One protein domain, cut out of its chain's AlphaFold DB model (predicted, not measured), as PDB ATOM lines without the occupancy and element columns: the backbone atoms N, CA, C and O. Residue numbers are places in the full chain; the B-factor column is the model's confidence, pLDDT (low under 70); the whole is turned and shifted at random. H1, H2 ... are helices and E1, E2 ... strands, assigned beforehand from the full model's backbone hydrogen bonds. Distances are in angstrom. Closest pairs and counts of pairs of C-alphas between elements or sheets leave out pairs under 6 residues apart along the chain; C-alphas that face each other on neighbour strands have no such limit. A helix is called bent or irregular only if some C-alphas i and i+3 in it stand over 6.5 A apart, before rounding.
ATOM      1  N   TRP A   4      45.898  26.382  18.988       84.00
ATOM      2  CA  TRP A   4      45.265  27.300  18.044       84.00
ATOM      3  C   TRP A   4      43.739  27.362  18.196       84.00
ATOM      4  O   TRP A   4      43.170  28.447  18.167       84.00
ATOM      5  N   ALA A   5      43.074  26.217  18.381       86.00
ATOM      6  CA  ALA A   5      41.626  26.174  18.573       86.00
ATOM      7  C   ALA A   5      41.191  26.805  19.899       86.00
ATOM      8  O   ALA A   5      40.102  27.367  19.955       86.00
ATOM      9  N   ASP A   6      42.048  26.758  20.916       85.88
ATOM     10  CA  ASP A   6      41.834  27.437  22.195       85.88
ATOM     11  C   ASP A   6      41.919  28.968  22.040       85.88
ATOM     12  O   ASP A   6      41.055  29.702  22.508       85.88
ATOM     13  N   ILE A   7      42.896  29.449  21.260       86.25
ATOM     14  CA  ILE A   7      43.121  30.883  21.025       86.25
ATOM     15  C   ILE A   7      42.015  31.507  20.164       86.25
ATOM     16  O   ILE A   7      41.483  32.569  20.491       86.25
ATOM     17  N   VAL A   8      41.696  30.898  19.015       84.12
ATOM     18  CA  VAL A   8      40.785  31.511  18.026       84.12
ATOM     19  C   VAL A   8      39.357  30.976  18.078       84.12
ATOM     20  O   VAL A   8      38.450  31.626  17.557       84.12
ATOM     21  N   GLY A   9      39.134  29.840  18.735       84.31
ATOM     22  CA  GLY A   9      37.870  29.109  18.730       84.31
ATOM     23  C   GLY A   9      37.850  27.967  17.710       84.31
ATOM     24  O   GLY A   9      38.531  27.998  16.679       84.31
ATOM     25  N   HIS A  10      37.045  26.945  17.998       84.00
ATOM     26  CA  HIS A  10      36.999  25.700  17.231       84.00
ATOM     27  C   HIS A  10      36.595  25.911  15.759       84.00
ATOM     28  O   HIS A  10      37.295  25.436  14.862       84.00
ATOM     29  N   ASP A  11      35.538  26.686  15.501       82.25
ATOM     30  CA  ASP A  11      35.046  26.991  14.148       82.25
ATOM     31  C   ASP A  11      36.094  27.671  13.263       82.25
ATOM     32  O   ASP A  11      36.337  27.253  12.128       82.25
ATOM     33  N   ILE A  12      36.766  28.696  13.797       84.75
ATOM     34  CA  ILE A  12      37.803  29.426  13.060       84.75
ATOM     35  C   ILE A  12      39.009  28.529  12.831       84.75
ATOM     36  O   ILE A  12      39.569  28.507  11.737       84.75
ATOM     37  N   ALA A  13      39.397  27.752  13.840       86.69
ATOM     38  CA  ALA A  13      40.510  26.836  13.721       86.69
ATOM     39  C   ALA A  13      40.266  25.794  12.620       86.69
ATOM     40  O   ALA A  13      41.185  25.522  11.855       86.69
ATOM     41  N   MET A  14      39.056  25.247  12.472       84.38
ATOM     42  CA  MET A  14      38.764  24.287  11.397       84.38
ATOM     43  C   MET A  14      39.024  24.854   9.993       84.38
ATOM     44  O   MET A  14      39.541  24.135   9.139       84.38
ATOM     45  N   ARG A  15      38.732  26.141   9.779       84.38
ATOM     46  CA  ARG A  15      38.788  26.803   8.462       84.38
ATOM     47  C   ARG A  15      40.057  27.629   8.231       84.38
ATOM     48  O   ARG A  15      40.343  28.028   7.101       84.38
ATOM     49  N   CYS A  16      40.818  27.900   9.295       84.81
ATOM     50  CA  CYS A  16      42.007  28.744   9.272       84.81
ATOM     51  C   CYS A  16      43.152  28.152  10.081       84.81
ATOM     52  O   CYS A  16      42.998  27.804  11.255       84.81
ATOM     53  N   ARG A  17      44.351  28.136   9.496       87.44
ATOM     54  CA  ARG A  17      45.565  27.658  10.174       87.44
ATOM     55  C   ARG A  17      46.697  28.680  10.081       87.44
ATOM     56  O   ARG A  17      46.885  29.278   9.017       87.44
ATOM     57  N   PRO A  18      47.490  28.867  11.148       88.25
ATOM     58  CA  PRO A  18      48.657  29.730  11.095       88.25
ATOM     59  C   PRO A  18      49.726  29.102  10.198       88.25
ATOM     60  O   PRO A  18      50.012  27.911  10.291       88.25
ATOM     61  N   LYS A  19      50.306  29.904   9.302       88.19
ATOM     62  CA  LYS A  19      51.376  29.478   8.387       88.19
ATOM     63  C   LYS A  19      52.739  29.978   8.835       88.19
ATOM     64  O   LYS A  19      53.695  29.214   8.858       88.19
ATOM     65  N   LYS A  20      52.843  31.276   9.119       85.62
ATOM     66  CA  LYS A  20      54.108  31.929   9.476       85.62
ATOM     67  C   LYS A  20      53.828  33.177  10.293       85.62
ATOM     68  O   LYS A  20      52.982  33.970   9.892       85.62
ATOM     69  N   LEU A  21      54.569  33.373  11.378       87.00
ATOM     70  CA  LEU A  21      54.633  34.642  12.090       87.00
ATOM     71  C   LEU A  21      55.953  35.326  11.740       87.00
ATOM     72  O   LEU A  21      57.021  34.845  12.115       87.00
ATOM     73  N   ASP A  22      55.872  36.415  10.989       85.56
ATOM     74  CA  ASP A  22      57.013  37.269  10.699       85.56
ATOM     75  C   ASP A  22      57.168  38.258  11.855       85.56
ATOM     76  O   ASP A  22      56.250  39.027  12.143       85.56
ATOM     77  N   ARG A  23      58.288  38.171  12.575       83.62
ATOM     78  CA  ARG A  23      58.598  39.063  13.696       83.62
ATOM     79  C   ARG A  23      59.733  39.995  13.282       83.62
ATOM     80  O   ARG A  23      60.697  39.511  12.679       83.62
ATOM     81  N   PRO A  24      59.657  41.290  13.622       78.88
ATOM     82  CA  PRO A  24      60.775  42.197  13.410       78.88
ATOM     83  C   PRO A  24      62.003  41.711  14.182       78.88
ATOM     84  O   PRO A  24      61.892  41.094  15.247       78.88
ATOM     85  N   ARG A  25      63.190  41.985  13.638       79.00
ATOM     86  CA  ARG A  25      64.447  41.694  14.335       79.00
ATOM     87  C   ARG A  25      64.586  42.609  15.561       79.00
ATOM     88  O   ARG A  25      64.118  43.748  15.512       79.00
ATOM     89  N   PRO A  26      65.234  42.153  16.647       72.62
ATOM     90  CA  PRO A  26      65.489  43.006  17.806       72.62
ATOM     91  C   PRO A  26      66.262  44.264  17.376       72.62
ATOM     92  O   PRO A  26      67.289  44.161  16.711       72.62
ATOM     93  N   GLY A  27      65.731  45.444  17.712       72.19
ATOM     94  CA  GLY A  27      66.282  46.749  17.313       72.19
ATOM     95  C   GLY A  27      65.697  47.348  16.027       72.19
ATOM     96  O   GLY A  27      66.008  48.489  15.700       72.19
ATOM     97  N   GLN A  28      64.827  46.626  15.313       71.81
ATOM     98  CA  GLN A  28      64.094  47.159  14.166       71.81
ATOM     99  C   GLN A  28      62.667  47.528  14.578       71.81
ATOM    100  O   GLN A  28      61.915  46.678  15.056       71.81
ATOM    101  N   SER A  29      62.275  48.783  14.352       60.84
ATOM    102  CA  SER A  29      60.868  49.186  14.423       60.84
ATOM    103  C   SER A  29      60.113  48.485  13.301       60.84
ATOM    104  O   SER A  29      60.243  48.844  12.132       60.84
ATOM    105  N   GLY A  30      59.364  47.443  13.644       65.94
ATOM    106  CA  GLY A  30      58.558  46.706  12.688       65.94
ATOM    107  C   GLY A  30      57.340  46.083  13.347       65.94
ATOM    108  O   GLY A  30      57.298  45.844  14.550       65.94
ATOM    109  N   GLU A  31      56.327  45.845  12.530       81.00
ATOM    110  CA  GLU A  31      55.061  45.255  12.935       81.00
ATOM    111  C   GLU A  31      55.116  43.735  12.746       81.00
ATOM    112  O   GLU A  31      55.500  43.249  11.684       81.00
ATOM    113  N   GLY A  32      54.725  42.966  13.763       86.12
ATOM    114  CA  GLY A  32      54.632  41.510  13.635       86.12
ATOM    115  C   GLY A  32      53.482  41.107  12.709       86.12
ATOM    116  O   GLY A  32      52.332  41.485  12.948       86.12
ATOM    117  N   VAL A  33      53.758  40.331  11.661       89.69
ATOM    118  CA  VAL A  33      52.750  39.923  10.669       89.69
ATOM    119  C   VAL A  33      52.504  38.424  10.744       89.69
ATOM    120  O   VAL A  33      53.377  37.618  10.421       89.69
ATOM    121  N   LEU A  34      51.285  38.028  11.111       90.00
ATOM    122  CA  LEU A  34      50.878  36.624  11.105       90.00
ATOM    123  C   LEU A  34      50.178  36.284   9.789       90.00
ATOM    124  O   LEU A  34      49.131  36.834   9.453       90.00
ATOM    125  N   THR A  35      50.747  35.343   9.048       90.00
ATOM    126  CA  THR A  35      50.140  34.783   7.844       90.00
ATOM    127  C   THR A  35      49.262  33.595   8.212       90.00
ATOM    128  O   THR A  35      49.760  32.608   8.761       90.00
ATOM    129  N   LEU A  36      47.980  33.665   7.865       89.81
ATOM    130  CA  LEU A  36      46.987  32.612   8.052       89.81
ATOM    131  C   LEU A  36      46.603  32.018   6.701       89.81
ATOM    132  O   LEU A  36      46.343  32.753   5.754       89.81
ATOM    133  N   ARG A  37      46.547  30.691   6.606       88.38
ATOM    134  CA  ARG A  37      45.881  30.010   5.493       88.38
ATOM    135  C   ARG A  37      44.400  29.955   5.795       88.38
ATOM    136  O   ARG A  37      44.041  29.510   6.882       88.38
ATOM    137  N   VAL A  38      43.591  30.383   4.838       87.31
ATOM    138  CA  VAL A  38      42.136  30.441   4.965       87.31
ATOM    139  C   VAL A  38      41.508  29.744   3.771       87.31
ATOM    140  O   VAL A  38      41.991  29.880   2.642       87.31
ATOM    141  N   GLU A  39      40.435  29.001   4.025       85.25
ATOM    142  CA  GLU A  39      39.590  28.462   2.966       85.25
ATOM    143  C   GLU A  39      39.018  29.593   2.100       85.25
ATOM    144  O   GLU A  39      38.558  30.607   2.622       85.25
ATOM    145  N   ALA A  40      39.028  29.434   0.774       74.88
ATOM    146  CA  ALA A  40      38.658  30.507  -0.152       74.88
ATOM    147  C   ALA A  40      37.257  31.098   0.124       74.88
ATOM    148  O   ALA A  40      37.092  32.313   0.063       74.88
ATOM    149  N   GLY A  41      36.279  30.271   0.512       80.69
ATOM    150  CA  GLY A  41      34.918  30.718   0.837       80.69
ATOM    151  C   GLY A  41      34.769  31.432   2.186       80.69
ATOM    152  O   GLY A  41      33.754  32.075   2.424       80.69
ATOM    153  N   PHE A  42      35.772  31.354   3.064       82.44
ATOM    154  CA  PHE A  42      35.710  31.868   4.439       82.44
ATOM    155  C   PHE A  42      36.599  33.106   4.661       82.44
ATOM    156  O   PHE A  42      36.660  33.677   5.749       82.44
ATOM    157  N   ALA A  43      37.308  33.547   3.621       81.19
ATOM    158  CA  ALA A  43      38.308  34.601   3.728       81.19
ATOM    159  C   ALA A  43      37.738  35.971   4.111       81.19
ATOM    160  O   ALA A  43      38.382  36.694   4.870       81.19
ATOM    161  N   LEU A  44      36.543  36.309   3.620       86.69
ATOM    162  CA  LEU A  44      35.879  37.575   3.938       86.69
ATOM    163  C   LEU A  44      35.475  37.636   5.417       86.69
ATOM    164  O   LEU A  44      35.738  38.624   6.096       86.69
ATOM    165  N   GLU A  45      34.904  36.554   5.944       85.81
ATOM    166  CA  GLU A  45      34.525  36.470   7.356       85.81
ATOM    167  C   GLU A  45      35.753  36.611   8.261       85.81
ATOM    168  O   GLU A  45      35.771  37.420   9.187       85.81
ATOM    169  N   VAL A  46      36.838  35.910   7.930       86.56
ATOM    170  CA  VAL A  46      38.099  35.986   8.684       86.56
ATOM    171  C   VAL A  46      38.729  37.368   8.591       86.56
ATOM    172  O   VAL A  46      39.354  37.817   9.548       86.56
ATOM    173  N   GLN A  47      38.559  38.067   7.470       88.81
ATOM    174  CA  GLN A  47      39.003  39.448   7.331       88.81
ATOM    175  C   GLN A  47      38.246  40.382   8.280       88.81
ATOM    176  O   GLN A  47      38.874  41.234   8.905       88.81
ATOM    177  N   HIS A  48      36.934  40.205   8.437       91.56
ATOM    178  CA  HIS A  48      36.141  40.973   9.402       91.56
ATOM    179  C   HIS A  48      36.468  40.613  10.854       91.56
ATOM    180  O   HIS A  48      36.500  41.491  11.713       91.56
ATOM    181  N   LEU A  49      36.768  39.339  11.123       88.81
ATOM    182  CA  LEU A  49      37.180  38.859  12.446       88.81
ATOM    183  C   LEU A  49      38.656  39.137  12.763       88.81
ATOM    184  O   LEU A  49      39.082  38.959  13.902       88.81
ATOM    185  N   ALA A  50      39.446  39.587  11.786       88.06
ATOM    186  CA  ALA A  50      40.874  39.830  11.932       88.06
ATOM    187  C   ALA A  50      41.261  40.685  13.156       88.06
ATOM    188  O   ALA A  50      42.169  40.256  13.870       88.06
ATOM    189  N   PRO A  51      40.624  41.839  13.452       88.69
ATOM    190  CA  PRO A  51      40.959  42.620  14.647       88.69
ATOM    191  C   PRO A  51      40.755  41.822  15.942       88.69
ATOM    192  O   PRO A  51      41.663  41.763  16.766       88.69
ATOM    193  N   ILE A  52      39.634  41.109  16.065       90.25
ATOM    194  CA  ILE A  52      39.313  40.283  17.241       90.25
ATOM    195  C   ILE A  52      40.327  39.141  17.389       90.25
ATOM    196  O   ILE A  52      40.784  38.831  18.489       90.25
ATOM    197  N   LEU A  53      40.709  38.512  16.275       89.00
ATOM    198  CA  LEU A  53      41.716  37.453  16.266       89.00
ATOM    199  C   LEU A  53      43.080  37.976  16.719       89.00
ATOM    200  O   LEU A  53      43.744  37.310  17.507       89.00
ATOM    201  N   ILE A  54      43.491  39.166  16.272       89.50
ATOM    202  CA  ILE A  54      44.741  39.799  16.715       89.50
ATOM    203  C   ILE A  54      44.725  40.016  18.231       89.50
ATOM    204  O   ILE A  54      45.712  39.698  18.896       89.50
ATOM    205  N   GLU A  55      43.621  40.519  18.781       89.56
ATOM    206  CA  GLU A  55      43.478  40.740  20.223       89.56
ATOM    207  C   GLU A  55      43.578  39.436  21.012       89.56
ATOM    208  O   GLU A  55      44.368  39.353  21.951       89.56
ATOM    209  N   ARG A  56      42.859  38.387  20.593       89.25
ATOM    210  CA  ARG A  56      42.921  37.065  21.240       89.25
ATOM    211  C   ARG A  56      44.318  36.461  21.187       89.25
ATOM    212  O   ARG A  56      44.813  35.955  22.190       89.25
ATOM    213  N   ILE A  57      44.974  36.544  20.030       87.88
ATOM    214  CA  ILE A  57      46.325  36.015  19.837       87.88
ATOM    215  C   ILE A  57      47.319  36.762  20.730       87.88
ATOM    216  O   ILE A  57      48.102  36.132  21.436       87.88
ATOM    217  N   ASN A  58      47.281  38.094  20.742       88.88
ATOM    218  CA  ASN A  58      48.160  38.889  21.601       88.88
ATOM    219  C   ASN A  58      47.857  38.689  23.091       88.88
ATOM    220  O   ASN A  58      48.787  38.657  23.892       88.88
ATOM    221  N   GLY A  59      46.584  38.516  23.455       87.81
ATOM    222  CA  GLY A  59      46.162  38.181  24.814       87.81
ATOM    223  C   GLY A  59      46.736  36.845  25.278       87.81
ATOM    224  O   GLY A  59      47.262  36.764  26.382       87.81
ATOM    225  N   TYR A  60      46.736  35.833  24.404       87.50
ATOM    226  CA  TYR A  60      47.375  34.545  24.682       87.50
ATOM    227  C   TYR A  60      48.897  34.664  24.840       87.50
ATOM    228  O   TYR A  60      49.479  34.061  25.734       87.50
ATOM    229  N   PHE A  61      49.557  35.460  23.991       82.88
ATOM    230  CA  PHE A  61      51.002  35.682  24.104       82.88
ATOM    231  C   PHE A  61      51.394  36.563  25.301       82.88
ATOM    232  O   PHE A  61      52.552  36.533  25.709       82.88
ATOM    233  N   GLY A  62      50.474  37.356  25.854       83.81
ATOM    234  CA  GLY A  62      50.754  38.313  26.930       83.81
ATOM    235  C   GLY A  62      51.530  39.560  26.480       83.81
ATOM    236  O   GLY A  62      51.893  40.395  27.305       83.81
ATOM    237  N   PHE A  63      51.787  39.712  25.179       82.25
ATOM    238  CA  PHE A  63      52.425  40.885  24.576       82.25
ATOM    239  C   PHE A  63      51.951  41.074  23.129       82.25
ATOM    240  O   PHE A  63      51.397  40.166  22.508       82.25
ATOM    241  N   ARG A  64      52.180  42.266  22.560       82.19
ATOM    242  CA  ARG A  64      51.755  42.623  21.192       82.19
ATOM    243  C   ARG A  64      52.660  41.984  20.129       82.19
ATOM    244  O   ARG A  64      53.436  42.664  19.464       82.19
ATOM    245  N   ALA A  65      52.564  40.665  19.982       82.44
ATOM    246  CA  ALA A  65      53.334  39.874  19.023       82.44
ATOM    247  C   ALA A  65      52.872  40.068  17.571       82.44
ATOM    248  O   ALA A  65      53.674  39.971  16.643       82.44
ATOM    249  N   VAL A  66      51.576  40.318  17.371       86.31
ATOM    250  CA  VAL A  66      50.927  40.420  16.063       86.31
ATOM    251  C   VAL A  66      50.271  41.788  15.931       86.31
ATOM    252  O   VAL A  66      49.468  42.192  16.763       86.31
ATOM    253  N   HIS A  67      50.614  42.501  14.870       88.31
ATOM    254  CA  HIS A  67      50.042  43.795  14.504       88.31
ATOM    255  C   HIS A  67      49.100  43.663  13.311       88.31
ATOM    256  O   HIS A  67      48.082  44.346  13.241       88.31
ATOM    257  N   ARG A  68      49.414  42.755  12.380       87.44
ATOM    258  CA  ARG A  68      48.629  42.564  11.162       87.44
ATOM    259  C   ARG A  68      48.474  41.092  10.817       87.44
ATOM    260  O   ARG A  68      49.417  40.310  10.937       87.44
ATOM    261  N   LEU A  69      47.292  40.733  10.320       89.44
ATOM    262  CA  LEU A  69      47.049  39.430   9.710       89.44
ATOM    263  C   LEU A  69      47.168  39.529   8.191       89.44
ATOM    264  O   LEU A  69      46.614  40.433   7.564       89.44
ATOM    265  N   ARG A  70      47.880  38.575   7.595       89.25
ATOM    266  CA  ARG A  70      47.867  38.321   6.152       89.25
ATOM    267  C   ARG A  70      47.088  37.045   5.891       89.25
ATOM    268  O   ARG A  70      47.472  35.983   6.369       89.25
ATOM    269  N   LEU A  71      46.011  37.148   5.123       88.88
ATOM    270  CA  LEU A  71      45.191  35.999   4.761       88.88
ATOM    271  C   LEU A  71      45.666  35.453   3.417       88.88
ATOM    272  O   LEU A  71      45.645  36.150   2.407       88.88
ATOM    273  N   LEU A  72      46.126  34.208   3.421       87.56
ATOM    274  CA  LEU A  72      46.469  33.453   2.229       87.56
ATOM    275  C   LEU A  72      45.282  32.552   1.891       87.56
ATOM    276  O   LEU A  72      45.099  31.505   2.516       87.56
ATOM    277  N   GLN A  73      44.493  32.971   0.904       82.25
ATOM    278  CA  GLN A  73      43.432  32.147   0.339       82.25
ATOM    279  C   GLN A  73      44.078  31.013  -0.446       82.25
ATOM    280  O   GLN A  73      44.694  31.224  -1.488       82.25
ATOM    281  N   ALA A  74      44.000  29.810   0.099       70.44
ATOM    282  CA  ALA A  74      44.509  28.623  -0.557       70.44
ATOM    283  C   ALA A  74      43.563  27.471  -0.230       70.44
ATOM    284  O   ALA A  74      43.155  27.355   0.929       70.44
TER     285      ALA A  74
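Overview. This is residues 4 to 74 of the 126 residues of the protein "DUF721 domain-containing protein" of Alphaproteobacteria bacterium (UniProt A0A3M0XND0). A long kinked helix, H3, covers one face of a three-stranded sheet in two layers, with two short helices, H1 and H2, at the sheet's border; the E1 to E2 loop reaches one far end at Gly 27. The printed part has 71 residues, with H1, H2, E1, E2, H3, E3 along the chain, a mixed sheet ordered E1, E2, E3, and mixed class. It is compact, radius of gyration of the C-alphas 12.0 A, but elongated, 39 by 22 by 18 A.

Arrangement. H1, residues 4 to 8, and H2, residues 10 to 15, touch only at the corner, closest C-alphas Ala 5 and Ala 13, 5.0 A; both only graze the sheet. E1, residues 16 to 22, and E2, residues 33 to 38, are an antiparallel hairpin; N 19 and O 35 are 2.8 A apart. E2, H3, residues 40 to 61, and E3, residues 68 to 73, make a right-handed strand-helix-strand unit, parallel neighbour strands with a helix between; N 36 and O 70 are 2.8 A apart. H3 is 6.7 A over the sheet, over E2 and E3, slantwise at 42 degrees to E2 on the local plane. Its residues 53 to 60 alone touch H1, closest C-alphas Ile 7 and Ile 57, 6.2 A. Every O i to N i+4 pair is within hydrogen-bond range in H1, 1 of 2 in H2, 14 of 18 in H3.

Along the chain. H1 begins at C-alpha 4 (45.265, 27.300, 18.044); E3 ends at C-alpha 73 (43.432, 32.147, 0.339). H3 spans 27.7 A, E1 17.3 A; H3 is irregular, C-alphas 41 and 44 being 7.6 A apart.

Size, cuts and confidence. The farthest C-alphas, Gly 27 and Gly 41, are 38.9 A apart. The printed part has no cut and no long link; pLDDT is under 70 at residues 29 to 30.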